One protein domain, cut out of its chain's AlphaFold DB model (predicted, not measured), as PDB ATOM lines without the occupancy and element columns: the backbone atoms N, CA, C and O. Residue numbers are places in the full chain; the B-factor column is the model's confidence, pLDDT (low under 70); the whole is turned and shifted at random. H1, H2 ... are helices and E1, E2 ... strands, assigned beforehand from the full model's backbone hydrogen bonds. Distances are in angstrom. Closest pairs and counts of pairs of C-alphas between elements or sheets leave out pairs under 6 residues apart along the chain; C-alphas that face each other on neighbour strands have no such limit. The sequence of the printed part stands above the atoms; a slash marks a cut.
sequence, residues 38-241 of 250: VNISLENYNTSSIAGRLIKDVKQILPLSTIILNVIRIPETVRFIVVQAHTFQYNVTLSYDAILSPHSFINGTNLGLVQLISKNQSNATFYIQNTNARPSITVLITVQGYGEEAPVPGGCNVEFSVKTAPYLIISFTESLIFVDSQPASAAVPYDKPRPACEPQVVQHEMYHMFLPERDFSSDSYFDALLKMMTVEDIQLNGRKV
ATOM      1  N   VAL A  38     120.865 153.118 186.520       92.44
ATOM      2  CA  VAL A  38     120.131 154.185 185.844       92.44
ATOM      3  C   VAL A  38     120.836 154.459 184.535       92.44
ATOM      4  O   VAL A  38     121.994 154.861 184.525       92.44
ATOM      5  N   ASN A  39     120.138 154.242 183.425       94.38
ATOM      6  CA  ASN A  39     120.674 154.513 182.100       94.38
ATOM      7  C   ASN A  39     119.937 155.715 181.515       94.38
ATOM      8  O   ASN A  39     118.758 155.617 181.177       94.38
ATOM      9  N   ILE A  40     120.640 156.835 181.375       93.88
ATOM     10  CA  ILE A  40     120.128 158.045 180.737       93.88
ATOM     11  C   ILE A  40     120.756 158.151 179.355       93.88
ATOM     12  O   ILE A  40     121.973 158.239 179.216       93.88
ATOM     13  N   SER A  41     119.929 158.129 178.312       93.88
ATOM     14  CA  SER A  41     120.415 158.284 176.945       93.88
ATOM     15  C   SER A  41     120.321 159.731 176.480       93.88
ATOM     16  O   SER A  41     119.260 160.340 176.590       93.88
ATOM     17  N   LEU A  42     121.409 160.244 175.899       92.44
ATOM     18  CA  LEU A  42     121.437 161.531 175.195       92.44
ATOM     19  C   LEU A  42     121.287 161.360 173.672       92.44
ATOM     20  O   LEU A  42     121.691 162.220 172.893       92.44
ATOM     21  N   GLU A  43     120.703 160.253 173.220       88.62
ATOM     22  CA  GLU A  43     120.451 160.040 171.798       88.62
ATOM     23  C   GLU A  43     119.536 161.141 171.239       88.62
ATOM     24  O   GLU A  43     118.522 161.502 171.842       88.62
ATOM     25  N   ASN A  44     119.909 161.696 170.082       82.62
ATOM     26  CA  ASN A  44     119.240 162.843 169.457       82.62
ATOM     27  C   ASN A  44     119.188 164.102 170.343       82.62
ATOM     28  O   ASN A  44     118.306 164.951 170.183       82.62
ATOM     29  N   TYR A  45     120.107 164.230 171.302       85.69
ATOM     30  CA  TYR A  45     120.222 165.439 172.103       85.69
ATOM     31  C   TYR A  45     120.766 166.585 171.248       85.69
ATOM     32  O   TYR A  45     121.857 166.495 170.685       85.69
ATOM     33  N   ASN A  46     120.002 167.673 171.155       80.44
ATOM     34  CA  ASN A  46     120.391 168.853 170.398       80.44
ATOM     35  C   ASN A  46     120.939 169.933 171.338       80.44
ATOM     36  O   ASN A  46     120.220 170.434 172.198       80.44
ATOM     37  N   THR A  47     122.201 170.311 171.149       76.44
ATOM     38  CA  THR A  47     122.873 171.364 171.922       76.44
ATOM     39  C   THR A  47     122.626 172.772 171.382       76.44
ATOM     40  O   THR A  47     123.011 173.738 172.032       76.44
ATOM     41  N   SER A  48     121.959 172.915 170.230       65.94
ATOM     42  CA  SER A  48     121.643 174.216 169.630       65.94
ATOM     43  C   SER A  48     120.427 174.904 170.258       65.94
ATOM     44  O   SER A  48     120.183 176.078 169.987       65.94
ATOM     45  N   SER A  49     119.621 174.194 171.057       56.81
ATOM     46  CA  SER A  49     118.531 174.826 171.797       56.81
ATOM     47  C   SER A  49     119.113 175.587 172.985       56.81
ATOM     48  O   SER A  49     119.636 174.966 173.912       56.81
ATOM     49  N   ILE A  50     118.959 176.914 172.983       51.03
ATOM     50  CA  ILE A  50     119.300 177.813 174.105       51.03
ATOM     51  C   ILE A  50     118.693 177.303 175.429       51.03
ATOM     52  O   ILE A  50     119.262 177.499 176.498       51.03
ATOM     53  N   ALA A  51     117.576 176.580 175.335       50.00
ATOM     54  CA  ALA A  51     116.833 176.009 176.444       50.00
ATOM     55  C   ALA A  51     117.497 174.827 177.169       50.00
ATOM     56  O   ALA A  51     116.976 174.461 178.204       50.00
ATOM     57  N   GLY A  52     118.589 174.219 176.676       60.00
ATOM     58  CA  GLY A  52     119.266 173.095 177.354       60.00
ATOM     59  C   GLY A  52     118.317 171.958 177.777       60.00
ATOM     60  O   GLY A  52     117.762 171.964 178.867       60.00
ATOM     61  N   ARG A  53     118.105 170.947 176.928       77.94
ATOM     62  CA  ARG A  53     117.139 169.872 177.222       77.94
ATOM     63  C   ARG A  53     117.473 169.130 178.532       77.94
ATOM     64  O   ARG A  53     118.443 168.389 178.611       77.94
ATOM     65  N   LEU A  54     116.611 169.229 179.538       86.69
ATOM     66  CA  LEU A  54     116.751 168.467 180.781       86.69
ATOM     67  C   LEU A  54     116.249 167.029 180.604       86.69
ATOM     68  O   LEU A  54     115.086 166.813 180.255       86.69
ATOM     69  N   ILE A  55     117.086 166.032 180.899       92.19
ATOM     70  CA  ILE A  55     116.615 164.658 181.116       92.19
ATOM     71  C   ILE A  55     116.594 164.393 182.611       92.19
ATOM     72  O   ILE A  55     117.580 164.652 183.298       92.19
ATOM     73  N   LYS A  56     115.468 163.881 183.110       93.12
ATOM     74  CA  LYS A  56     115.263 163.594 184.528       93.12
ATOM     75  C   LYS A  56     114.840 162.149 184.750       93.12
ATOM     76  O   LYS A  56     114.128 161.582 183.924       93.12
ATOM     77  N   ASP A  57     115.236 161.598 185.885       93.75
ATOM     78  CA  ASP A  57     114.763 160.316 186.398       93.75
ATOM     79  C   ASP A  57     114.635 160.394 187.924       93.75
ATOM     80  O   ASP A  57     115.324 161.183 188.571       93.75
ATOM     81  N   VAL A  58     113.748 159.595 188.509       93.56
ATOM     82  CA  VAL A  58     113.539 159.549 189.961       93.56
ATOM     83  C   VAL A  58     113.779 158.132 190.447       93.56
ATOM     84  O   VAL A  58     113.202 157.172 189.931       93.56
ATOM     85  N   LYS A  59     114.631 157.990 191.464       93.50
ATOM     86  CA  LYS A  59     114.984 156.688 192.038       93.50
ATOM     87  C   LYS A  59     114.900 156.690 193.548       93.50
ATOM     88  O   LYS A  59     115.176 157.686 194.202       93.50
ATOM     89  N   GLN A  60     114.548 155.533 194.088       93.00
ATOM     90  CA  GLN A  60     114.702 155.213 195.500       93.00
ATOM     91  C   GLN A  60     116.052 154.523 195.686       93.00
ATOM     92  O   GLN A  60     116.299 153.493 195.061       93.00
ATOM     93  N   ILE A  61     116.912 155.079 196.535       93.44
ATOM     94  CA  ILE A  61     118.196 154.480 196.902       93.44
ATOM     95  C   ILE A  61     118.044 153.823 198.265       93.44
ATOM     96  O   ILE A  61     117.746 154.498 199.256       93.44
ATOM     97  N   LEU A  62     118.253 152.509 198.321       94.56
ATOM     98  CA  LEU A  62     118.180 151.745 199.564       94.56
ATOM     99  C   LEU A  62     119.260 152.207 200.561       94.56
ATOM    100  O   LEU A  62     120.270 152.789 200.150       94.56
ATOM    101  N   PRO A  63     119.080 151.973 201.868       94.88
ATOM    102  CA  PRO A  63     120.100 152.308 202.850       94.88
ATOM    103  C   PRO A  63     121.406 151.557 202.594       94.88
ATOM    104  O   PRO A  63     121.379 150.391 202.203       94.88
ATOM    105  N   LEU A  64     122.535 152.220 202.846       93.88
ATOM    106  CA  LEU A  64     123.885 151.677 202.653       93.88
ATOM    107  C   LEU A  64     124.138 151.114 201.244       93.88
ATOM    108  O   LEU A  64     124.939 150.196 201.102       93.88
ATOM    109  N   SER A  65     123.467 151.647 200.217       93.69
ATOM    110  CA  SER A  65     123.555 151.173 198.829       93.69
ATOM    111  C   SER A  65     124.025 152.255 197.859       93.69
ATOM    112  O   SER A  65     124.012 153.449 198.168       93.69
ATOM    113  N   THR A  66     124.419 151.822 196.662       94.69
ATOM    114  CA  THR A  66     124.947 152.691 195.606       94.69
ATOM    115  C   THR A  66     124.214 152.432 194.305       94.69
ATOM    116  O   THR A  66     124.149 151.294 193.863       94.69
ATOM    117  N   ILE A  67     123.727 153.480 193.649       94.75
ATOM    118  CA  ILE A  67     123.225 153.414 192.275       94.75
ATOM    119  C   ILE A  67     124.347 153.765 191.299       94.75
ATOM    120  O   ILE A  67     125.098 154.718 191.523       94.75
ATOM    121  N   ILE A  68     124.414 153.026 190.189       96.38
ATOM    122  CA  ILE A  68     125.303 153.332 189.065       96.38
ATOM    123  C   ILE A  68     124.506 154.091 188.007       96.38
ATOM    124  O   ILE A  68     123.542 153.568 187.445       96.38
ATOM    125  N   LEU A  69     124.921 155.324 187.729       97.06
ATOM    126  CA  LEU A  69     124.341 156.174 186.700       97.06
ATOM    127  C   LEU A  69     125.215 156.133 185.445       97.06
ATOM    128  O   LEU A  69     126.335 156.634 185.449       97.06
ATOM    129  N   ASN A  70     124.679 155.589 184.356       97.56
ATOM    130  CA  ASN A  70     125.311 155.595 183.045       97.56
ATOM    131  C   ASN A  70     124.614 156.600 182.132       97.56
ATOM    132  O   ASN A  70     123.433 156.457 181.808       97.56
ATOM    133  N   VAL A  71     125.365 157.589 181.664       97.25
ATOM    134  CA  VAL A  71     124.954 158.475 180.578       97.25
ATOM    135  C   VAL A  71     125.483 157.879 179.279       97.25
ATOM    136  O   VAL A  71     126.693 157.731 179.124       97.25
ATOM    137  N   ILE A  72     124.593 157.495 178.365       96.88
ATOM    138  CA  ILE A  72     124.930 156.717 177.163       96.88
ATOM    139  C   ILE A  72     124.492 157.407 175.874       96.88
ATOM    140  O   ILE A  72     123.540 158.192 175.863       96.88
ATOM    141  N   ARG A  73     125.135 157.043 174.759       95.50
ATOM    142  CA  ARG A  73     124.856 157.603 173.421       95.50
ATOM    143  C   ARG A  73     124.960 159.133 173.404       95.50
ATOM    144  O   ARG A  73     124.097 159.814 172.862       95.50
ATOM    145  N   ILE A  74     126.009 159.655 174.036       95.12
ATOM    146  CA  ILE A  74     126.349 161.078 174.053       95.12
ATOM    147  C   ILE A  74     126.726 161.507 172.624       95.12
ATOM    148  O   ILE A  74     127.666 160.936 172.066       95.12
ATOM    149  N   PRO A  75     126.003 162.465 172.010       92.44
ATOM    150  CA  PRO A  75     126.326 162.960 170.675       92.44
ATOM    151  C   PRO A  75     127.656 163.714 170.653       92.44
ATOM    152  O   PRO A  75     128.016 164.369 171.628       92.44
ATOM    153  N   GLU A  76     128.337 163.720 169.505       89.75
ATOM    154  CA  GLU A  76     129.591 164.475 169.317       89.75
ATOM    155  C   GLU A  76     129.416 165.994 169.462       89.75
ATOM    156  O   GLU A  76     130.379 166.711 169.706       89.75
ATOM    157  N   THR A  77     128.184 166.497 169.353       88.75
ATOM    158  CA  THR A  77     127.856 167.913 169.565       88.75
ATOM    159  C   THR A  77     127.834 168.320 171.041       88.75
ATOM    160  O   THR A  77     127.692 169.511 171.335       88.75
ATOM    161  N   VAL A  78     127.931 167.364 171.975       91.50
ATOM    162  CA  VAL A  78     127.960 167.602 173.425       91.50
ATOM    163  C   VAL A  78     129.404 167.698 173.907       91.50
ATOM    164  O   VAL A  78     130.155 166.725 173.915       91.50
ATOM    165  N   ARG A  79     129.776 168.881 174.390       90.88
ATOM    166  CA  ARG A  79     131.106 169.194 174.912       90.88
ATOM    167  C   ARG A  79     131.282 168.771 176.365       90.88
ATOM    168  O   ARG A  79     132.335 168.263 176.758       90.88
ATOM    169  N   PHE A  80     130.255 168.986 177.171       93.69
ATOM    170  CA  PHE A  80     130.236 168.566 178.562       93.69
ATOM    171  C   PHE A  80     128.819 168.233 178.998       93.69
ATOM    172  O   PHE A  80     127.841 168.699 178.412       93.69
ATOM    173  N   ILE A  81     128.729 167.422 180.044       95.44
ATOM    174  CA  ILE A  81     127.473 167.118 180.716       95.44
ATOM    175  C   ILE A  81     127.522 167.629 182.148       95.44
ATOM    176  O   ILE A  81     128.560 167.543 182.808       95.44
ATOM    177  N   VAL A  82     126.391 168.142 182.616       96.00
ATOM    178  CA  VAL A  82     126.138 168.433 184.025       96.00
ATOM    179  C   VAL A  82     125.212 167.345 184.540       96.00
ATOM    180  O   VAL A  82     124.100 167.182 184.035       96.00
ATOM    181  N   VAL A  83     125.687 166.593 185.524       97.56
ATOM    182  CA  VAL A  83     124.907 165.581 186.231       97.56
ATOM    183  C   VAL A  83     124.563 166.134 187.595       97.56
ATOM    184  O   VAL A  83     125.466 166.536 188.327       97.56
ATOM    185  N   GLN A  84     123.279 166.142 187.935       97.50
ATOM    186  CA  GLN A  84     122.811 166.605 189.231       97.50
ATOM    187  C   GLN A  84     122.011 165.523 189.951       97.50
ATOM    188  O   GLN A  84     121.324 164.710 189.327       97.50
ATOM    189  N   ALA A  85     122.109 165.520 191.274       97.75
ATOM    190  CA  ALA A  85     121.352 164.646 192.154       97.75
ATOM    191  C   ALA A  85     120.750 165.487 193.280       97.75
ATOM    192  O   ALA A  85     121.477 166.152 194.022       97.75
ATOM    193  N   HIS A  86     119.425 165.448 193.391       97.69
ATOM    194  CA  HIS A  86     118.670 166.215 194.373       97.69
ATOM    195  C   HIS A  86     117.904 165.288 195.300       97.69
ATOM    196  O   HIS A  86     117.198 164.382 194.854       97.69
ATOM    197  N   THR A  87     118.005 165.548 196.592       97.25
ATOM    198  CA  THR A  87     117.298 164.848 197.658       97.25
ATOM    199  C   THR A  87     116.646 165.873 198.569       97.25
ATOM    200  O   THR A  87     117.078 167.019 198.651       97.25
ATOM    201  N   PHE A  88     115.569 165.477 199.243       94.81
ATOM    202  CA  PHE A  88     114.809 166.428 200.048       94.81
ATOM    203  C   PHE A  88     115.440 166.676 201.429       94.81
ATOM    204  O   PHE A  88     115.692 167.817 201.800       94.81
ATOM    205  N   GLN A  89     115.712 165.614 202.196       91.94
ATOM    206  CA  GLN A  89     116.121 165.732 203.609       91.94
ATOM    207  C   GLN A  89     117.478 165.111 203.933       91.94
ATOM    208  O   GLN A  89     118.174 165.591 204.823       91.94
ATOM    209  N   TYR A  90     117.839 164.026 203.252       95.75
ATOM    210  CA  TYR A  90     119.000 163.220 203.611       95.75
ATOM    211  C   TYR A  90     120.091 163.361 202.569       95.75
ATOM    212  O   TYR A  90     119.838 163.235 201.369       95.75
ATOM    213  N   ASN A  91     121.308 163.586 203.050       97.00
ATOM    214  CA  ASN A  91     122.465 163.707 202.188       97.00
ATOM    215  C   ASN A  91     122.752 162.388 201.468       97.00
ATOM    216  O   ASN A  91     122.641 161.304 202.047       97.00
ATOM    217  N   VAL A  92     123.172 162.513 200.218       97.31
ATOM    218  CA  VAL A  92     123.756 161.437 199.418       97.31
ATOM    219  C   VAL A  92     125.125 161.886 198.924       97.31
ATOM    220  O   VAL A  92     125.455 163.070 198.970       97.31
ATOM    221  N   THR A  93     125.922 160.944 198.437       97.75
ATOM    222  CA  THR A  93     127.207 161.245 197.802       97.75
ATOM    223  C   THR A  93     127.089 161.054 196.299       97.75
ATOM    224  O   THR A  93     126.675 159.985 195.863       97.75
ATOM    225  N   LEU A  94     127.481 162.055 195.511       98.12
ATOM    226  CA  LEU A  94     127.622 161.965 194.056       98.12
ATOM    227  C   LEU A  94     129.116 161.967 193.703       98.12
ATOM    228  O   LEU A  94     129.840 162.872 194.127       98.12
ATOM    229  N   SER A  95     129.580 160.979 192.934       97.88
ATOM    230  CA  SER A  95     131.000 160.819 192.583       97.88
ATOM    231  C   SER A  95     131.234 160.390 191.131       97.88
ATOM    232  O   SER A  95     130.372 159.771 190.502       97.88
ATOM    233  N   TYR A  96     132.426 160.706 190.609       97.44
ATOM    234  CA  TYR A  96     132.914 160.176 189.323       97.44
ATOM    235  C   TYR A  96     133.333 158.703 189.437       97.44
ATOM    236  O   TYR A  96     133.126 157.920 188.515       97.44
ATOM    237  N   ASP A  97     133.888 158.325 190.591       95.25
ATOM    238  CA  ASP A  97     134.466 157.006 190.837       95.25
ATOM    239  C   ASP A  97     133.641 156.204 191.850       95.25
ATOM    240  O   ASP A  97     133.014 156.765 192.754       95.25
ATOM    241  N   ALA A  98     133.676 154.873 191.732       92.25
ATOM    242  CA  ALA A  98     133.010 153.972 192.678       92.25
ATOM    243  C   ALA A  98     133.622 154.071 194.085       92.25
ATOM    244  O   ALA A  98     132.916 154.018 195.092       92.25
ATOM    245  N   ILE A  99     134.948 154.215 194.138       92.44
ATOM    246  CA  ILE A  99     135.715 154.403 195.366       92.44
ATOM    247  C   ILE A  99     135.983 155.896 195.509       92.44
ATOM    248  O   ILE A  99     136.572 156.512 194.623       92.44
ATOM    249  N   LEU A 100     135.555 156.470 196.632       93.62
ATOM    250  CA  LEU A 100     135.686 157.900 196.879       93.62
ATOM    251  C   LEU A 100     137.163 158.282 197.003       93.62
ATOM    252  O   LEU A 100     137.877 157.796 197.881       93.62
ATOM    253  N   SER A 101     137.601 159.182 196.131       92.12
ATOM    254  CA  SER A 101     138.936 159.768 196.154       92.12
ATOM    255  C   SER A 101     138.835 161.275 196.418       92.12
ATOM    256  O   SER A 101     137.806 161.895 196.139       92.12
ATOM    257  N   PRO A 102     139.864 161.912 197.000       90.94
ATOM    258  CA  PRO A 102     139.840 163.357 197.186       90.94
ATOM    259  C   PRO A 102     139.557 164.081 195.865       90.94
ATOM    260  O   PRO A 102     140.169 163.774 194.842       90.94
ATOM    261  N   HIS A 103     138.670 165.075 195.905       91.50
ATOM    262  CA  HIS A 103     138.264 165.907 194.764       91.50
ATOM    263  C   HIS A 103     137.439 165.216 193.659       91.50
ATOM    264  O   HIS A 103     137.182 165.841 192.627       91.50
ATOM    265  N   SER A 104     136.985 163.972 193.859       94.00
ATOM    266  CA  SER A 104     136.151 163.241 192.885       94.00
ATOM    267  C   SER A 104     134.684 163.081 193.291       94.00
ATOM    268  O   SER A 104     133.905 162.455 192.567       94.00
ATOM    269  N   PHE A 105     134.287 163.640 194.435       96.88
ATOM    270  CA  PHE A 105     132.929 163.514 194.949       96.88
ATOM    271  C   PHE A 105     132.467 164.748 195.716       96.88
ATOM    272  O   PHE A 105     133.263 165.569 196.176       96.88
ATOM    273  N   ILE A 106     131.154 164.821 195.889       96.75
ATOM    274  CA  ILE A 106     130.459 165.788 196.732       96.75
ATOM    275  C   ILE A 106     129.376 165.082 197.542       96.75
ATOM    276  O   ILE A 106     128.823 164.073 197.106       96.75
ATOM    277  N   ASN A 107     129.084 165.610 198.729       96.44
ATOM    278  CA  ASN A 107     128.101 165.067 199.662       96.44
ATOM    279  C   ASN A 107     127.136 166.175 200.098       96.44
ATOM    280  O   ASN A 107     127.575 167.285 200.396       96.44
ATOM    281  N   GLY A 108     125.837 165.882 200.130       96.50
ATOM    282  CA  GLY A 108     124.792 166.864 200.416       96.50
ATOM    283  C   GLY A 108     123.450 166.483 199.799       96.50
ATOM    284  O   GLY A 108     123.247 165.344 199.380       96.50
ATOM    285  N   THR A 109     122.528 167.444 199.748       96.62
ATOM    286  CA  THR A 109     121.176 167.242 199.202       96.62
ATOM    287  C   THR A 109     120.994 167.757 197.781       96.62
ATOM    288  O   THR A 109     120.106 167.294 197.083       96.62
ATOM    289  N   ASN A 110     121.812 168.708 197.331       96.81
ATOM    290  CA  ASN A 110     121.726 169.304 195.998       96.81
ATOM    291  C   ASN A 110     123.112 169.316 195.388       96.81
ATOM    292  O   ASN A 110     123.954 170.134 195.749       96.81
ATOM    293  N   LEU A 111     123.358 168.348 194.520       97.00
ATOM    294  CA  LEU A 111     124.695 167.999 194.073       97.00
ATOM    295  C   LEU A 111     124.787 168.159 192.570       97.00
ATOM    296  O   LEU A 111     123.862 167.770 191.868       97.00
ATOM    297  N   GLY A 112     125.917 168.667 192.087       96.56
ATOM    298  CA  GLY A 112     126.225 168.751 190.666       96.56
ATOM    299  C   GLY A 112     127.680 168.391 190.377       96.56
ATOM    300  O   GLY A 112     128.586 168.884 191.047       96.56
ATOM    301  N   LEU A 113     127.911 167.576 189.349       97.62
ATOM    302  CA  LEU A 113     129.228 167.288 188.780       97.62
ATOM    303  C   LEU A 113     129.245 167.606 187.281       97.62
ATOM    304  O   LEU A 113     128.228 167.494 186.597       97.62
ATOM    305  N   VAL A 114     130.417 167.987 186.768       95.75
ATOM    306  CA  VAL A 114     130.644 168.265 185.344       95.75
ATOM    307  C   VAL A 114     131.641 167.267 184.783       95.75
ATOM    308  O   VAL A 114     132.782 167.200 185.232       95.75
ATOM    309  N   GLN A 115     131.254 166.581 183.713       95.19
ATOM    310  CA  GLN A 115     132.175 165.761 182.932       95.19
ATOM    311  C   GLN A 115     132.392 166.390 181.559       95.19
ATOM    312  O   GLN A 115     131.457 166.522 180.769       95.19
ATOM    313  N   LEU A 116     133.646 166.744 181.257       93.44
ATOM    314  CA  LEU A 116     134.048 167.054 179.885       93.44
ATOM    315  C   LEU A 116     134.053 165.763 179.065       93.44
ATOM    316  O   LEU A 116     134.606 164.753 179.501       93.44
ATOM    317  N   ILE A 117     133.467 165.807 177.876       93.81
ATOM    318  CA  ILE A 117     133.346 164.645 176.993       93.81
ATOM    319  C   ILE A 117     134.539 164.635 176.041       93.81
ATOM    320  O   ILE A 117     134.816 165.629 175.392       93.81
ATOM    321  N   SER A 118     135.320 163.569 175.942       91.06
ATOM    322  CA  SER A 118     136.406 163.525 174.944       91.06
ATOM    323  C   SER A 118     135.861 163.328 173.526       91.06
ATOM    324  O   SER A 118     134.724 162.894 173.344       91.06
ATOM    325  N   LYS A 119     136.650 163.651 172.494       86.25
ATOM    326  CA  LYS A 119     136.264 163.348 171.105       86.25
ATOM    327  C   LYS A 119     136.081 161.831 170.995       86.25
ATOM    328  O   LYS A 119     136.941 161.089 171.465       86.25
ATOM    329  N   ASN A 120     134.962 161.378 170.431       88.00
ATOM    330  CA  ASN A 120     134.536 159.967 170.370       88.00
ATOM    331  C   ASN A 120     134.093 159.325 171.703       88.00
ATOM    332  O   ASN A 120     133.800 158.129 171.733       88.00
ATOM    333  N   GLN A 121     134.027 160.069 172.810       94.00
ATOM    334  CA  GLN A 121     133.456 159.543 174.049       94.00
ATOM    335  C   GLN A 121     131.928 159.587 173.965       94.00
ATOM    336  O   GLN A 121     131.329 160.655 173.995       94.00
ATOM    337  N   SER A 122     131.297 158.417 173.907       95.50
ATOM    338  CA  SER A 122     129.838 158.294 173.816       95.50
ATOM    339  C   SER A 122     129.162 157.927 175.137       95.50
ATOM    340  O   SER A 122     127.934 157.907 175.192       95.50
ATOM    341  N   ASN A 123     129.935 157.649 176.193       97.19
ATOM    342  CA  ASN A 123     129.424 157.223 177.494       97.19
ATOM    343  C   ASN A 123     130.164 157.910 178.657       97.19
ATOM    344  O   ASN A 123     131.352 158.227 178.555       97.19
ATOM    345  N   ALA A 124     129.473 158.090 179.779       97.56
ATOM    346  CA  ALA A 124     130.036 158.519 181.059       97.56
ATOM    347  C   ALA A 124     129.322 157.798 182.216       97.56
ATOM    348  O   ALA A 124     128.128 157.510 182.116       97.56
ATOM    349  N   THR A 125     130.038 157.525 183.305       97.81
ATOM    350  CA  THR A 125     129.503 156.810 184.473       97.81
ATOM    351  C   THR A 125     129.733 157.624 185.738       97.81
ATOM    352  O   THR A 125     130.778 158.248 185.893       97.81
ATOM    353  N   PHE A 126     128.744 157.603 186.625       98.12
ATOM    354  CA  PHE A 126     128.750 158.257 187.928       98.12
ATOM    355  C   PHE A 126     128.134 157.326 188.968       98.12
ATOM    356  O   PHE A 126     127.430 156.368 188.632       98.12
ATOM    357  N   TYR A 127     128.353 157.642 190.238       97.69
ATOM    358  CA  TYR A 127     127.855 156.852 191.354       97.69
ATOM    359  C   TYR A 127     127.102 157.750 192.324       97.69
ATOM    360  O   TYR A 127     127.564 158.840 192.659       97.69
ATOM    361  N   ILE A 128     125.936 157.281 192.770       97.31
ATOM    362  CA  ILE A 128     125.133 157.957 193.790       97.31
ATOM    363  C   ILE A 128     125.007 157.016 194.979       97.31
ATOM    364  O   ILE A 128     124.384 155.960 194.871       97.31
ATOM    365  N   GLN A 129     125.613 157.386 196.102       96.00
ATOM    366  CA  GLN A 129     125.707 156.542 197.289       96.00
ATOM    367  C   GLN A 129     124.800 157.068 198.397       96.00
ATOM    368  O   GLN A 129     124.873 158.238 198.778       96.00
ATOM    369  N   ASN A 130     123.980 156.181 198.954       95.50
ATOM    370  CA  ASN A 130     123.275 156.411 200.204       95.50
ATOM    371  C   ASN A 130     124.055 155.740 201.338       95.50
ATOM    372  O   ASN A 130     123.929 154.542 201.566       95.50
ATOM    373  N   THR A 131     124.843 156.520 202.073       94.00
ATOM    374  CA  THR A 131     125.605 156.037 203.236       94.00
ATOM    375  C   THR A 131     124.787 156.028 204.530       94.00
ATOM    376  O   THR A 131     125.295 155.644 205.583       94.00
ATOM    377  N   ASN A 132     123.512 156.425 204.482       94.19
ATOM    378  CA  ASN A 132     122.638 156.427 205.646       94.19
ATOM    379  C   ASN A 132     122.168 154.999 205.950       94.19
ATOM    380  O   ASN A 132     121.800 154.242 205.050       94.19
ATOM    381  N   ALA A 133     122.131 154.636 207.236       92.38
ATOM    382  CA  ALA A 133     121.688 153.310 207.675       92.38
ATOM    383  C   ALA A 133     120.178 153.086 207.479       92.38
ATOM    384  O   ALA A 133     119.757 151.951 207.270       92.38
ATOM    385  N   ARG A 134     119.381 154.163 207.561       88.94
ATOM    386  CA  ARG A 134     117.947 154.306 207.227       88.94
ATOM    387  C   ARG A 134     117.653 155.814 207.068       88.94
ATOM    388  O   ARG A 134     118.349 156.590 207.725       88.94
ATOM    389  N   PRO A 135     116.622 156.250 206.315       91.44
ATOM    390  CA  PRO A 135     115.707 155.486 205.454       91.44
ATOM    391  C   PRO A 135     116.247 155.289 204.021       91.44
ATOM    392  O   PRO A 135     117.361 155.709 203.702       91.44
ATOM    393  N   SER A 136     115.457 154.642 203.152       93.19
ATOM    394  CA  SER A 136     115.642 154.770 201.698       93.19
ATOM    395  C   SER A 136     115.404 156.222 201.281       93.19
ATOM    396  O   SER A 136     114.547 156.894 201.858       93.19
ATOM    397  N   ILE A 137     116.153 156.704 200.293       94.94
ATOM    398  CA  ILE A 137     116.126 158.110 199.880       94.94
ATOM    399  C   ILE A 137     115.604 158.220 198.452       94.94
ATOM    400  O   ILE A 137     116.154 157.607 197.539       94.94
ATOM    401  N   THR A 138     114.580 159.049 198.252       95.50
ATOM    402  CA  THR A 138     114.171 159.496 196.916       95.50
ATOM    403  C   THR A 138     115.183 160.502 196.380       95.50
ATOM    404  O   THR A 138     115.424 161.534 197.010       95.50
ATOM    405  N   VAL A 139     115.735 160.221 195.204       96.19
ATOM    406  CA  VAL A 139     116.681 161.082 194.496       96.19
ATOM    407  C   VAL A 139     116.115 161.433 193.128       96.19
ATOM    408  O   VAL A 139     115.809 160.543 192.330       96.19
ATOM    409  N   LEU A 140     115.997 162.730 192.855       97.00
ATOM    410  CA  LEU A 140     115.786 163.271 191.520       97.00
ATOM    411  C   LEU A 140     117.153 163.419 190.846       97.00
ATOM    412  O   LEU A 140     117.984 164.220 191.271       97.00
ATOM    413  N   ILE A 141     117.379 162.642 189.796       97.12
ATOM    414  CA  ILE A 141     118.595 162.661 188.989       97.12
ATOM    415  C   ILE A 141     118.307 163.485 187.743       97.12
ATOM    416  O   ILE A 141     117.303 163.248 187.069       97.12
ATOM    417  N   THR A 142     119.188 164.424 187.407       95.81
ATOM    418  CA  THR A 142     119.088 165.170 186.153       95.81
ATOM    419  C   THR A 142     120.399 165.172 185.382       95.81
ATOM    420  O   THR A 142     121.485 165.152 185.959       95.81
ATOM    421  N   VAL A 143     120.296 165.158 184.054       95.94
ATOM    422  CA  VAL A 143     121.438 165.231 183.142       95.94
ATOM    423  C   VAL A 143     121.134 166.245 182.054       95.94
ATOM    424  O   VAL A 143     120.089 166.178 181.403       95.94
ATOM    425  N   GLN A 144     122.073 167.163 181.850       93.69
ATOM    426  CA  GLN A 144     122.032 168.171 180.795       93.69
ATOM    427  C   GLN A 144     123.327 168.114 179.994       93.69
ATOM    428  O   GLN A 144     124.415 168.109 180.567       93.69
ATOM    429  N   GLY A 145     123.210 168.066 178.670       92.94
ATOM    430  CA  GLY A 145     124.330 168.201 177.744       92.94
ATOM    431  C   GLY A 145     124.450 169.629 177.219       92.94
ATOM    432  O   GLY A 145     123.443 170.267 176.903       92.94
ATOM    433  N   TYR A 146     125.680 170.110 177.082       91.88
ATOM    434  CA  TYR A 146     125.990 171.447 176.584       91.88
ATOM    435  C   TYR A 146     126.976 171.377 175.422       91.88
ATOM    436  O   TYR A 146     127.844 170.505 175.396       91.88
ATOM    437  N   GLY A 147     126.823 172.278 174.451       90.38
ATOM    438  CA  GLY A 147     127.676 172.360 173.264       90.38
ATOM    439  C   GLY A 147     129.001 173.086 173.503       90.38
ATOM    440  O   GLY A 147     129.298 173.518 174.614       90.38
ATOM    441  N   GLU A 148     129.799 173.228 172.445       87.88
ATOM    442  CA  GLU A 148     131.154 173.799 172.525       87.88
ATOM    443  C   GLU A 148     131.190 175.270 172.937       87.88
ATOM    444  O   GLU A 148     132.125 175.666 173.623       87.88
ATOM    445  N   GLU A 149     130.164 176.047 172.586       86.94
ATOM    446  CA  GLU A 149     130.073 177.483 172.887       86.94
ATOM    447  C   GLU A 149     129.581 177.781 174.312       86.94
ATOM    448  O   GLU A 149     129.585 178.929 174.754       86.94
ATOM    449  N   ALA A 150     129.128 176.761 175.046       88.38
ATOM    450  CA  ALA A 150     128.584 176.959 176.380       88.38
ATOM    451  C   ALA A 150     129.711 177.168 177.413       88.38
ATOM    452  O   ALA A 150     130.674 176.391 177.440       88.38
ATOM    453  N   PRO A 151     129.596 178.172 178.303       90.25
ATOM    454  CA  PRO A 151     130.512 178.313 179.427       90.25
ATOM    455  C   PRO A 151     130.336 177.144 180.404       90.25
ATOM    456  O   PRO A 151     129.227 176.649 180.611       90.25
ATOM    457  N   VAL A 152     131.431 176.709 181.028       91.69
ATOM    458  CA  VAL A 152     131.407 175.576 181.964       91.69
ATOM    459  C   VAL A 152     131.193 176.099 183.387       91.69
ATOM    460  O   VAL A 152     132.088 176.769 183.913       91.69
ATOM    461  N   PRO A 153     130.058 175.797 184.046       91.25
ATOM    462  CA  PRO A 153     129.768 176.296 185.390       91.25
ATOM    463  C   PRO A 153     130.795 175.785 186.408       91.25
ATOM    464  O   PRO A 153     131.121 174.596 186.434       91.25
ATOM    465  N   GLY A 154     131.347 176.695 187.218       90.75
ATOM    466  CA  GLY A 154     132.416 176.389 188.175       90.75
ATOM    467  C   GLY A 154     133.722 175.897 187.542       90.75
ATOM    468  O   GLY A 154     134.532 175.263 188.219       90.75
ATOM    469  N   GLY A 155     133.923 176.117 186.236       89.69
ATOM    470  CA  GLY A 155     135.102 175.672 185.484       89.69
ATOM    471  C   GLY A 155     136.412 176.344 185.906       89.69
ATOM    472  O   GLY A 155     137.482 175.823 185.578       89.69
ATOM    473  N   CYS A 156     136.311 177.452 186.641       89.25
ATOM    474  CA  CYS A 156     137.406 178.227 187.215       89.25
ATOM    475  C   CYS A 156     137.453 178.126 188.742       89.25
ATOM    476  O   CYS A 156     137.789 179.087 189.426       89.25
ATOM    477  N   ASN A 157     137.092 176.957 189.270       89.25
ATOM    478  CA  ASN A 157     137.141 176.698 190.695       89.25
ATOM    479  C   ASN A 157     138.586 176.616 191.221       89.25
ATOM    480  O   ASN A 157     139.390 175.831 190.713       89.25
ATOM    481  N   VAL A 158     138.866 177.367 192.286       86.00
ATOM    482  CA  VAL A 158     140.129 177.321 193.048       86.00
ATOM    483  C   VAL A 158     139.934 176.983 194.530       86.00
ATOM    484  O   VAL A 158     140.912 176.765 195.239       86.00
ATOM    485  N   GLU A 159     138.690 176.920 194.999       87.69
ATOM    486  CA  GLU A 159     138.353 176.884 196.426       87.69
ATOM    487  C   GLU A 159     137.547 175.639 196.811       87.69
ATOM    488  O   GLU A 159     137.788 175.021 197.846       87.69
ATOM    489  N   PHE A 160     136.583 175.246 195.978       91.50
ATOM    490  CA  PHE A 160     135.683 174.139 196.278       91.50
ATOM    491  C   PHE A 160     136.385 172.796 196.068       91.50
ATOM    492  O   PHE A 160     137.357 172.674 195.320       91.50
ATOM    493  N   SER A 161     135.852 171.753 196.701       90.06
ATOM    494  CA  SER A 161     136.509 170.448 196.786       90.06
ATOM    495  C   SER A 161     136.684 169.733 195.446       90.06
ATOM    496  O   SER A 161     137.600 168.937 195.316       90.06
ATOM    497  N   VAL A 162     135.833 169.968 194.446       93.25
ATOM    498  CA  VAL A 162     135.923 169.303 193.133       93.25
ATOM    499  C   VAL A 162     136.497 170.240 192.088       93.25
ATOM    500  O   VAL A 162     136.132 171.404 192.035       93.25
ATOM    501  N   LYS A 163     137.327 169.737 191.171       90.50
ATOM    502  CA  LYS A 163     138.002 170.569 190.151       90.50
ATOM    503  C   LYS A 163     137.066 171.481 189.341       90.50
ATOM    504  O   LYS A 163     137.474 172.538 188.873       90.50
ATOM    505  N   THR A 164     135.832 171.058 189.104       92.44
ATOM    506  CA  THR A 164     134.801 171.884 188.475       92.44
ATOM    507  C   THR A 164     133.547 171.760 189.316       92.44
ATOM    508  O   THR A 164     133.045 170.649 189.489       92.44
ATOM    509  N   ALA A 165     133.100 172.882 189.875       93.94
ATOM    510  CA  ALA A 165     132.073 172.919 190.907       93.94
ATOM    511  C   ALA A 165     130.797 173.610 190.395       93.94
ATOM    512  O   ALA A 165     130.621 174.810 190.604       93.94
ATOM    513  N   PRO A 166     129.901 172.883 189.702       93.94
ATOM    514  CA  PRO A 166     128.689 173.440 189.099       93.94
ATOM    515  C   PRO A 166     127.553 173.594 190.125       93.94
ATOM    516  O   PRO A 166     126.405 173.260 189.844       93.94
ATOM    517  N   TYR A 167     127.875 174.017 191.344       93.50
ATOM    518  CA  TYR A 167     126.924 174.146 192.440       93.50
ATOM    519  C   TYR A 167     127.223 175.392 193.265       93.50
ATOM    520  O   TYR A 167     128.312 175.964 193.207       93.50
ATOM    521  N   LEU A 168     126.219 175.801 194.030       92.06
ATOM    522  CA  LEU A 168     126.267 176.956 194.910       92.06
ATOM    523  C   LEU A 168     126.300 176.475 196.357       92.06
ATOM    524  O   LEU A 168     125.603 175.521 196.707       92.06
ATOM    525  N   ILE A 169     127.076 177.151 197.196       92.06
ATOM    526  CA  ILE A 169     127.007 176.976 198.645       92.06
ATOM    527  C   ILE A 169     126.151 178.113 199.184       92.06
ATOM    528  O   ILE A 169     126.412 179.284 198.919       92.06
ATOM    529  N   ILE A 170     125.092 177.759 199.906       90.50
ATOM    530  CA  ILE A 170     124.153 178.729 200.462       90.50
ATOM    531  C   ILE A 170     124.293 178.714 201.976       90.50
ATOM    532  O   ILE A 170     124.222 177.661 202.609       90.50
ATOM    533  N   SER A 171     124.438 179.897 202.554       92.31
ATOM    534  CA  SER A 171     124.290 180.122 203.988       92.31
ATOM    535  C   SER A 171     123.378 181.322 204.216       92.31
ATOM    536  O   SER A 171     123.120 182.106 203.305       92.31
ATOM    537  N   PHE A 172     122.803 181.449 205.405       90.38
ATOM    538  CA  PHE A 172     121.839 182.510 205.670       90.38
ATOM    539  C   PHE A 172     121.857 182.945 207.131       90.38
ATOM    540  O   PHE A 172     122.171 182.171 208.035       90.38
ATOM    541  N   THR A 173     121.499 184.206 207.342       93.25
ATOM    542  CA  THR A 173     121.108 184.773 208.634       93.25
ATOM    543  C   THR A 173     119.606 185.059 208.607       93.25
ATOM    544  O   THR A 173     118.922 184.753 207.633       93.25
ATOM    545  N   GLU A 174     119.067 185.680 209.656       89.69
ATOM    546  CA  GLU A 174     117.655 186.093 209.680       89.69
ATOM    547  C   GLU A 174     117.291 187.102 208.576       89.69
ATOM    548  O   GLU A 174     116.124 187.218 208.212       89.69
ATOM    549  N   SER A 175     118.271 187.842 208.041       88.75
ATOM    550  CA  SER A 175     118.036 188.954 207.109       88.75
ATOM    551  C   SER A 175     118.736 188.820 205.759       88.75
ATOM    552  O   SER A 175     118.376 189.538 204.826       88.75
ATOM    553  N   LEU A 176     119.733 187.939 205.637       87.19
ATOM    554  CA  LEU A 176     120.566 187.822 204.442       87.19
ATOM    555  C   LEU A 176     120.735 186.366 204.021       87.19
ATOM    556  O   LEU A 176     120.884 185.478 204.855       87.19
ATOM    557  N   ILE A 177     120.779 186.158 202.708       86.38
ATOM    558  CA  ILE A 177     121.189 184.902 202.083       86.38
ATOM    559  C   ILE A 177     122.532 185.168 201.409       86.38
ATOM    560  O   ILE A 177     122.644 186.060 200.568       86.38
ATOM    561  N   PHE A 178     123.538 184.398 201.796       89.44
ATOM    562  CA  PHE A 178     124.857 184.384 201.190       89.44
ATOM    563  C   PHE A 178     124.914 183.223 200.202       89.44
ATOM    564  O   PHE A 178     124.481 182.110 200.509       89.44
ATOM    565  N   VAL A 179     125.413 183.508 199.004       89.12
ATOM    566  CA  VAL A 179     125.518 182.543 197.914       89.12
ATOM    567  C   VAL A 179     126.948 182.578 197.412       89.12
ATOM    568  O   VAL A 179     127.346 183.536 196.748       89.12
ATOM    569  N   ASP A 180     127.691 181.523 197.715       90.50
ATOM    570  CA  ASP A 180     129.057 181.350 197.249       90.50
ATOM    571  C   ASP A 180     129.042 180.491 195.987       90.50
ATOM    572  O   ASP A 180     128.439 179.413 195.930       90.50
ATOM    573  N   SER A 181     129.697 180.991 194.944       87.88
ATOM    574  CA  SER A 181     129.718 180.377 193.621       87.88
ATOM    575  C   SER A 181     131.112 180.450 193.032       87.88
ATOM    576  O   SER A 181     131.740 181.509 193.079       87.88
ATOM    577  N   GLN A 182     131.553 179.373 192.394       89.12
ATOM    578  CA  GLN A 182     132.799 179.398 191.639       89.12
ATOM    579  C   GLN A 182     132.558 179.948 190.228       89.12
ATOM    580  O   GLN A 182     131.547 179.599 189.607       89.12
ATOM    581  N   PRO A 183     133.469 180.781 189.691       88.00
ATOM    582  CA  PRO A 183     133.290 181.357 188.368       88.00
ATOM    583  C   PRO A 183     133.187 180.271 187.293       88.00
ATOM    584  O   PRO A 183     133.895 179.254 187.318       88.00
ATOM    585  N   ALA A 184     132.317 180.499 186.312       89.50
ATOM    586  CA  ALA A 184     132.314 179.692 185.102       89.50
ATOM    587  C   ALA A 184     133.606 179.920 184.297       89.50
ATOM    588  O   ALA A 184     134.138 181.028 184.265       89.50
ATOM    589  N   SER A 185     134.097 178.885 183.613       89.06
ATOM    590  CA  SER A 185     135.120 179.077 182.580       89.06
ATOM    591  C   SER A 185     134.461 179.375 181.239       89.06
ATOM    592  O   SER A 185     133.335 178.939 180.983       89.06
ATOM    593  N   ALA A 186     135.190 180.036 180.342       88.06
ATOM    594  CA  ALA A 186     134.782 180.132 178.946       88.06
ATOM    595  C   ALA A 186     134.606 178.742 178.301       88.06
ATOM    596  O   ALA A 186     135.052 177.717 178.838       88.06
ATOM    597  N   ALA A 187     133.957 178.748 177.136       86.44
ATOM    598  CA  ALA A 187     133.831 177.621 176.222       86.44
ATOM    599  C   ALA A 187     135.151 176.840 176.073       86.44
ATOM    600  O   ALA A 187     136.232 177.430 175.988       86.44
ATOM    601  N   VAL A 188     135.069 175.507 176.028       83.12
ATOM    602  CA  VAL A 188     136.240 174.613 175.943       83.12
ATOM    603  C   VAL A 188     136.170 173.789 174.653       83.12
ATOM    604  O   VAL A 188     135.704 172.655 174.718       83.12
ATOM    605  N   PRO A 189     136.616 174.299 173.489       81.19
ATOM    606  CA  PRO A 189     136.573 173.557 172.222       81.19
ATOM    607  C   PRO A 189     137.412 172.270 172.262       81.19
ATOM    608  O   PRO A 189     138.394 172.207 173.000       81.19
ATOM    609  N   TYR A 190     137.072 171.252 171.459       80.06
ATOM    610  CA  TYR A 190     137.799 169.963 171.452       80.06
ATOM    611  C   TYR A 190     139.296 170.106 171.158       80.06
ATOM    612  O   TYR A 190     140.123 169.492 171.829       80.06
ATOM    613  N   ASP A 191     139.632 170.914 170.155       80.31
ATOM    614  CA  ASP A 191     140.983 170.985 169.593       80.31
ATOM    615  C   ASP A 191     141.804 172.148 170.179       80.31
ATOM    616  O   ASP A 191     142.835 172.541 169.629       80.31
ATOM    617  N   LYS A 192     141.343 172.735 171.291       78.81
ATOM    618  CA  LYS A 192     142.022 173.847 171.961       78.81
ATOM    619  C   LYS A 192     142.262 173.523 173.435       78.81
ATOM    620  O   LYS A 192     141.431 172.873 174.069       78.81
ATOM    621  N   PRO A 193     143.386 173.981 174.011       77.19
ATOM    622  CA  PRO A 193     143.575 173.894 175.451       77.19
ATOM    623  C   PRO A 193     142.450 174.650 176.167       77.19
ATOM    624  O   PRO A 193     141.928 175.639 175.641       77.19
ATOM    625  N   ARG A 194     142.094 174.198 177.378       78.81
ATOM    626  CA  ARG A 194     141.137 174.921 178.225       78.81
ATOM    627  C   ARG A 194     141.625 176.371 178.360       78.81
ATOM    628  O   ARG A 194     142.790 176.561 178.718       78.81
ATOM    629  N   PRO A 195     140.777 177.371 178.068       81.06
ATOM    630  CA  PRO A 195     141.171 178.760 178.217       81.06
ATOM    631  C   PRO A 195     141.535 179.049 179.672       81.06
ATOM    632  O   PRO A 195     140.966 178.464 180.600       81.06
ATOM    633  N   ALA A 196     142.485 179.960 179.865       83.25
ATOM    634  CA  ALA A 196     142.758 180.503 181.183       83.25
ATOM    635  C   ALA A 196     141.507 181.218 181.715       83.25
ATOM    636  O   ALA A 196     140.741 181.809 180.949       83.25
ATOM    637  N   CYS A 197     141.306 181.144 183.029       81.94
ATOM    638  CA  CYS A 197     140.175 181.782 183.697       81.94
ATOM    639  C   CYS A 197     140.206 183.301 183.541       81.94
ATOM    640  O   CYS A 197     139.185 183.923 183.274       81.94
ATOM    641  N   GLU A 198     141.402 183.880 183.583       78.06
ATOM    642  CA  GLU A 198     141.626 185.282 183.262       78.06
ATOM    643  C   GLU A 198     142.240 185.404 181.861       78.06
ATOM    644  O   GLU A 198     143.134 184.619 181.526       78.06
ATOM    645  N   PRO A 199     141.801 186.354 181.012       70.19
ATOM    646  CA  PRO A 199     140.861 187.458 181.260       70.19
ATOM    647  C   PRO A 199     139.429 187.194 180.732       70.19
ATOM    648  O   PRO A 199     138.762 188.116 180.263       70.19
ATOM    649  N   GLN A 200     138.963 185.942 180.702       70.56
ATOM    650  CA  GLN A 200     137.687 185.608 180.057       70.56
ATOM    651  C   GLN A 200     136.496 186.149 180.862       70.56
ATOM    652  O   GLN A 200     136.240 185.717 181.982       70.56
ATOM    653  N   VAL A 201     135.736 187.079 180.280       72.12
ATOM    654  CA  VAL A 201     134.567 187.672 180.945       72.12
ATOM    655  C   VAL A 201     133.320 186.849 180.624       72.12
ATOM    656  O   VAL A 201     132.733 186.990 179.553       72.12
ATOM    657  N   VAL A 202     132.898 186.002 181.566       81.50
ATOM    658  CA  VAL A 202     131.586 185.340 181.523       81.50
ATOM    659  C   VAL A 202     130.577 186.190 182.294       81.50
ATOM    660  O   VAL A 202     130.785 186.516 183.464       81.50
ATOM    661  N   GLN A 203     129.476 186.560 181.641       82.50
ATOM    662  CA  GLN A 203     128.386 187.277 182.299       82.50
ATOM    663  C   GLN A 203     127.578 186.313 183.164       82.50
ATOM    664  O   GLN A 203     127.159 185.254 182.701       82.50
ATOM    665  N   HIS A 204     127.354 186.698 184.416       81.75
ATOM    666  CA  HIS A 204     126.551 185.935 185.358       81.75
ATOM    667  C   HIS A 204     125.274 186.710 185.657       81.75
ATOM    668  O   HIS A 204     125.306 187.900 185.974       81.75
ATOM    669  N   GLU A 205     124.146 186.018 185.579       87.44
ATOM    670  CA  GLU A 205     122.867 186.523 186.046       87.44
ATOM    671  C   GLU A 205     122.360 185.606 187.150       87.44
ATOM    672  O   GLU A 205     122.390 184.385 187.018       87.44
ATOM    673  N   MET A 206     121.893 186.200 188.244       88.12
ATOM    674  CA  MET A 206     121.315 185.452 189.353       88.12
ATOM    675  C   MET A 206     119.810 185.645 189.380       88.12
ATOM    676  O   MET A 206     119.310 186.760 189.224       88.12
ATOM    677  N   TYR A 207     119.101 184.548 189.610       92.75
ATOM    678  CA  TYR A 207     117.653 184.504 189.721       92.75
ATOM    679  C   TYR A 207     117.281 183.764 190.998       92.75
ATOM    680  O   TYR A 207     117.970 182.828 191.403       92.75
ATOM    681  N   HIS A 208     116.175 184.162 191.616       92.25
ATOM    682  CA  HIS A 208     115.558 183.399 192.697       92.25
ATOM    683  C   HIS A 208     114.116 183.028 192.359       92.25
ATOM    684  O   HIS A 208     113.476 183.669 191.526       92.25
ATOM    685  N   MET A 209     113.583 182.021 193.039       93.81
ATOM    686  CA  MET A 209     112.165 181.684 193.024       93.81
ATOM    687  C   MET A 209     111.749 181.323 194.450       93.81
ATOM    688  O   MET A 209     112.454 180.581 195.131       93.81
ATOM    689  N   PHE A 210     110.619 181.861 194.908       91.62
ATOM    690  CA  PHE A 210     110.057 181.486 196.203       91.62
ATOM    691  C   PHE A 210     109.317 180.154 196.085       91.62
ATOM    692  O   PHE A 210     108.561 179.941 195.137       91.62
ATOM    693  N   LEU A 211     109.530 179.274 197.061       92.44
ATOM    694  CA  LEU A 211     108.756 178.043 197.200       92.44
ATOM    695  C   LEU A 211     107.363 178.343 197.780       92.44
ATOM    696  O   LEU A 211     107.204 179.359 198.466       92.44
ATOM    697  N   PRO A 212     106.362 177.475 197.544       91.94
ATOM    698  CA  PRO A 212     105.064 177.587 198.198       91.94
ATOM    699  C   PRO A 212     105.195 177.624 199.727       91.94
ATOM    700  O   PRO A 212     105.901 176.817 200.333       91.94
ATOM    701  N   GLU A 213     104.505 178.567 200.364       91.88
ATOM    702  CA  GLU A 213     104.543 178.702 201.818       91.88
ATOM    703  C   GLU A 213     103.877 177.507 202.513       91.88
ATOM    704  O   GLU A 213     102.797 177.068 202.121       91.88
ATOM    705  N   ARG A 214     104.491 177.041 203.611       92.56
ATOM    706  CA  ARG A 214     103.984 175.956 204.481       92.56
ATOM    707  C   ARG A 214     103.825 174.595 203.795       92.56
ATOM    708  O   ARG A 214     103.165 173.715 204.346       92.56
ATOM    709  N   ASP A 215     104.450 174.411 202.642       94.31
ATOM    710  CA  ASP A 215     104.545 173.122 201.976       94.31
ATOM    711  C   ASP A 215     105.912 172.491 202.262       94.31
ATOM    712  O   ASP A 215     106.955 173.035 201.907       94.31
ATOM    713  N   PHE A 216     105.897 171.347 202.942       91.31
ATOM    714  CA  PHE A 216     107.095 170.582 203.303       91.31
ATOM    715  C   PHE A 216     107.122 169.216 202.608       91.31
ATOM    716  O   PHE A 216     107.747 168.278 203.105       91.31
ATOM    717  N   SER A 217     106.395 169.068 201.498       94.44
ATOM    718  CA  SER A 217     106.380 167.832 200.720       94.44
ATOM    719  C   SER A 217     107.611 167.719 199.816       94.44
ATOM    720  O   SER A 217     108.100 168.705 199.260       94.44
ATOM    721  N   SER A 218     108.103 166.490 199.632       93.81
ATOM    722  CA  SER A 218     109.182 166.208 198.677       93.81
ATOM    723  C   SER A 218     108.787 166.543 197.243       93.81
ATOM    724  O   SER A 218     109.634 166.941 196.449       93.81
ATOM    725  N   ASP A 219     107.507 166.386 196.914       93.25
ATOM    726  CA  ASP A 219     107.003 166.560 195.554       93.25
ATOM    727  C   ASP A 219     107.050 168.036 195.157       93.25
ATOM    728  O   ASP A 219     107.641 168.380 194.139       93.25
ATOM    729  N   SER A 220     106.552 168.921 196.027       94.94
ATOM    730  CA  SER A 220     106.622 170.374 195.829       94.94
ATOM    731  C   SER A 220     108.061 170.875 195.728       94.94
ATOM    732  O   SER A 220     108.385 171.719 194.887       94.94
ATOM    733  N   TYR A 221     108.958 170.297 196.530       95.44
ATOM    734  CA  TYR A 221     110.384 170.581 196.467       95.44
ATOM    735  C   TYR A 221     111.003 170.202 195.109       95.44
ATOM    736  O   TYR A 221     111.660 171.032 194.477       95.44
ATOM    737  N   PHE A 222     110.776 168.975 194.629       96.00
ATOM    738  CA  PHE A 222     111.307 168.524 193.340       96.00
ATOM    739  C   PHE A 222     110.677 169.265 192.157       96.00
ATOM    740  O   PHE A 222     111.388 169.632 191.219       96.00
ATOM    741  N   ASP A 223     109.379 169.552 192.210       95.31
ATOM    742  CA  ASP A 223     108.689 170.339 191.188       95.31
ATOM    743  C   ASP A 223     109.235 171.765 191.104       95.31
ATOM    744  O   ASP A 223     109.391 172.312 190.010       95.31
ATOM    745  N   ALA A 224     109.563 172.373 192.243       95.88
ATOM    746  CA  ALA A 224     110.174 173.690 192.264       95.88
ATOM    747  C   ALA A 224     111.603 173.688 191.710       95.88
ATOM    748  O   ALA A 224     111.961 174.598 190.966       95.88
ATOM    749  N   LEU A 225     112.402 172.662 192.016       95.12
ATOM    750  CA  LEU A 225     113.732 172.512 191.426       95.12
ATOM    751  C   LEU A 225     113.653 172.433 189.902       95.12
ATOM    752  O   LEU A 225     114.358 173.163 189.216       95.12
ATOM    753  N   LEU A 226     112.751 171.605 189.368       94.25
ATOM    754  CA  LEU A 226     112.578 171.425 187.924       94.25
ATOM    755  C   LEU A 226     112.210 172.720 187.185       94.25
ATOM    756  O   LEU A 226     112.608 172.879 186.037       94.25
ATOM    757  N   LYS A 227     111.532 173.664 187.847       95.00
ATOM    758  CA  LYS A 227     111.228 175.004 187.309       95.00
ATOM    759  C   LYS A 227     112.441 175.939 187.232       95.00
ATOM    760  O   LYS A 227     112.301 177.058 186.754       95.00
ATOM    761  N   MET A 228     113.608 175.520 187.719       93.56
ATOM    762  CA  MET A 228     114.829 176.332 187.790       93.56
ATOM    763  C   MET A 228     116.073 175.578 187.276       93.56
ATOM    764  O   MET A 228     117.193 175.939 187.626       93.56
ATOM    765  N   MET A 229     115.904 174.527 186.461       90.62
ATOM    766  CA  MET A 229     117.027 173.702 185.975       90.62
ATOM    767  C   MET A 229     117.611 174.143 184.633       90.62
ATOM    768  O   MET A 229     118.764 173.816 184.346       90.62
ATOM    769  N   THR A 230     116.829 174.835 183.805       90.12
ATOM    770  CA  THR A 230     117.247 175.298 182.478       90.12
ATOM    771  C   THR A 230     117.201 176.819 182.388       90.12
ATOM    772  O   THR A 230     116.520 177.473 183.174       90.12
ATOM    773  N   VAL A 231     117.913 177.400 181.420       87.62
ATOM    774  CA  VAL A 231     117.919 178.860 181.220       87.62
ATOM    775  C   VAL A 231     116.506 179.388 180.962       87.62
ATOM    776  O   VAL A 231     116.119 180.399 181.541       87.62
ATOM    777  N   GLU A 232     115.729 178.687 180.135       88.44
ATOM    778  CA  GLU A 232     114.352 179.070 179.815       88.44
ATOM    779  C   GLU A 232     113.443 178.960 181.045       88.44
ATOM    780  O   GLU A 232     112.733 179.911 181.368       88.44
ATOM    781  N   ASP A 233     113.527 177.850 181.784       90.75
ATOM    782  CA  ASP A 233     112.727 177.651 182.994       90.75
ATOM    783  C   ASP A 233     113.052 178.714 184.056       90.75
ATOM    784  O   ASP A 233     112.142 179.285 184.660       90.75
ATOM    785  N   ILE A 234     114.333 179.049 184.233       92.50
ATOM    786  CA  ILE A 234     114.783 180.095 185.160       92.50
ATOM    787  C   ILE A 234     114.234 181.466 184.756       92.50
ATOM    788  O   ILE A 234     113.772 182.214 185.617       92.50
ATOM    789  N   GLN A 235     114.277 181.816 183.469       92.00
ATOM    790  CA  GLN A 235     113.757 183.097 182.980       92.00
ATOM    791  C   GLN A 235     112.231 183.185 183.092       92.00
ATOM    792  O   GLN A 235     111.697 184.269 183.325       92.00
ATOM    793  N   LEU A 236     111.535 182.054 182.943       94.25
ATOM    794  CA  LEU A 236     110.080 181.973 183.025       94.25
ATOM    795  C   LEU A 236     109.565 182.015 184.471       94.25
ATOM    796  O   LEU A 236     108.569 182.682 184.751       94.25
ATOM    797  N   ASN A 237     110.213 181.286 185.381       95.50
ATOM    798  CA  ASN A 237     109.723 181.075 186.747       95.50
ATOM    799  C   ASN A 237     110.449 181.939 187.792       95.50
ATOM    800  O   ASN A 237     109.899 182.230 188.859       95.50
ATOM    801  N   GLY A 238     111.686 182.342 187.507       95.25
ATOM    802  CA  GLY A 238     112.539 183.089 188.417       95.25
ATOM    803  C   GLY A 238     112.369 184.605 188.323       95.25
ATOM    804  O   GLY A 238     111.837 185.167 187.369       95.25
ATOM    805  N   ARG A 239     112.883 185.303 189.337       94.69
ATOM    806  CA  ARG A 239     113.039 186.761 189.352       94.69
ATOM    807  C   ARG A 239     114.517 187.111 189.396       94.69
ATOM    808  O   ARG A 239     115.231 186.647 190.286       94.69
ATOM    809  N   LYS A 240     114.962 187.938 188.450       92.38
ATOM    810  CA  LYS A 240     116.350 188.404 188.364       92.38
ATOM    811  C   LYS A 240     116.710 189.254 189.583       92.38
ATOM    812  O   LYS A 240     115.987 190.184 189.941       92.38
ATOM    813  N   VAL A 241     117.854 188.966 190.191       88.25
ATOM    814  CA  VAL A 241     118.411 189.740 191.301       88.25
ATOM    815  C   VAL A 241     119.088 190.990 190.737       88.25
ATOM    816  O   VAL A 241     120.049 190.902 189.978       88.25
TER     817      VAL A 241
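Overview. This is residues 38 to 241 of the 250 residues of an uncharacterized protein of Cryptotermes secundus (UniProt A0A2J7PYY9). Two twisted sheets lie face to face as a sandwich, E1 E3 E8 E5 E6 and E2 E9 E4 E7, with their strands running nearly along each other. On the side away from the first sheet, H1 covers part of the second sheet; farther out lie the hairpin E10 and E11, H2 and long unnamed stretches, and residues 172 to 177 stick out. The sandwich is a jelly roll, one long hairpin wound over both sheets in four nested antiparallel pairs: E2 with E9, E3 with E8, E4 with E7, E5 with E6. The printed part has 204 residues, with eleven named strands followed by two named helices; it is mostly strand, though under half of the residues are in named elements. It is compact, with a radius of gyration of the C-alphas of 16.9 A and spans of 48 by 39 by 33 A.

Arrangement. The largest sheet is mixed and runs E1, residues 38 to 41, E3, 65 to 72, E8, 124 to 130, E5, 92 to 95, and E6, 105 to 108. E1 and E3 are parallel, with N 40 and O 70 2.9 A apart; E3 and E8 are antiparallel, with N 67 and O 128 2.8 A apart. E8 and E5 are antiparallel, with N 129 and O 93 2.8 A apart; E5 and E6 form a hairpin, with N 94 and O 106 2.9 A apart. The second sheet, all antiparallel, runs E2, residues 55 to 61, E9, 137 to 146, E4, 80 to 87, and E7, 110 to 116. Here N 57 and O 141, N 84 and O 142, and N 113 and O 83 are within hydrogen-bond range, at 2.9, 2.8 and 2.8 A. Between the two sheets, the closest C-alphas of E5 and E7 are those of Leu 94 and Leu 111, 6.7 A apart. H1, residues 218 to 226, is on the second sheet at a height of 9.5 A, over E9 and along the strands, at 6 degrees to E9 on the local plane; their closest C-alphas, of Leu 140 and Phe 222, are 7.1 A apart. H2, residues 231 to 237, is not on either large sheet; it is close to H1 but not clearly touching, at a steep tilt of 55 degrees, opposite ways, the closest C-alphas being those of Leu 226 and Asp 233, 7.9 A apart. In both helices every O i to N i+4 pair is within hydrogen-bond range. E10, residues 168 to 172, and E11, 177 to 181, form a hairpin, with N 178 and O 171 2.8 A apart; E10 is apart from E4 and E7.

Along the chain. E1 begins at C-alpha 38, (120.131, 154.185, 185.844). From first to last C-alpha, E9 is 28.6 A long, E4 23.4 A, E3 22.4 A, E7 and E8 20.4 A each, and E2 18.8 A. H1 is 12.4 A long; H2 ends at C-alpha 237, (109.723, 181.075, 186.747).

Size, cuts and confidence. The C-alphas farthest apart are those of Asp 191 and Arg 214, 51.1 A. The printed part has no cut. The links E1 to E2, E9 to E10 and E11 to H1 are long, and residues 207 to 208 pair antiparallel with 239 to 240. The mean pLDDT of the printed part is 90.7; residues 48 to 52 are under 70.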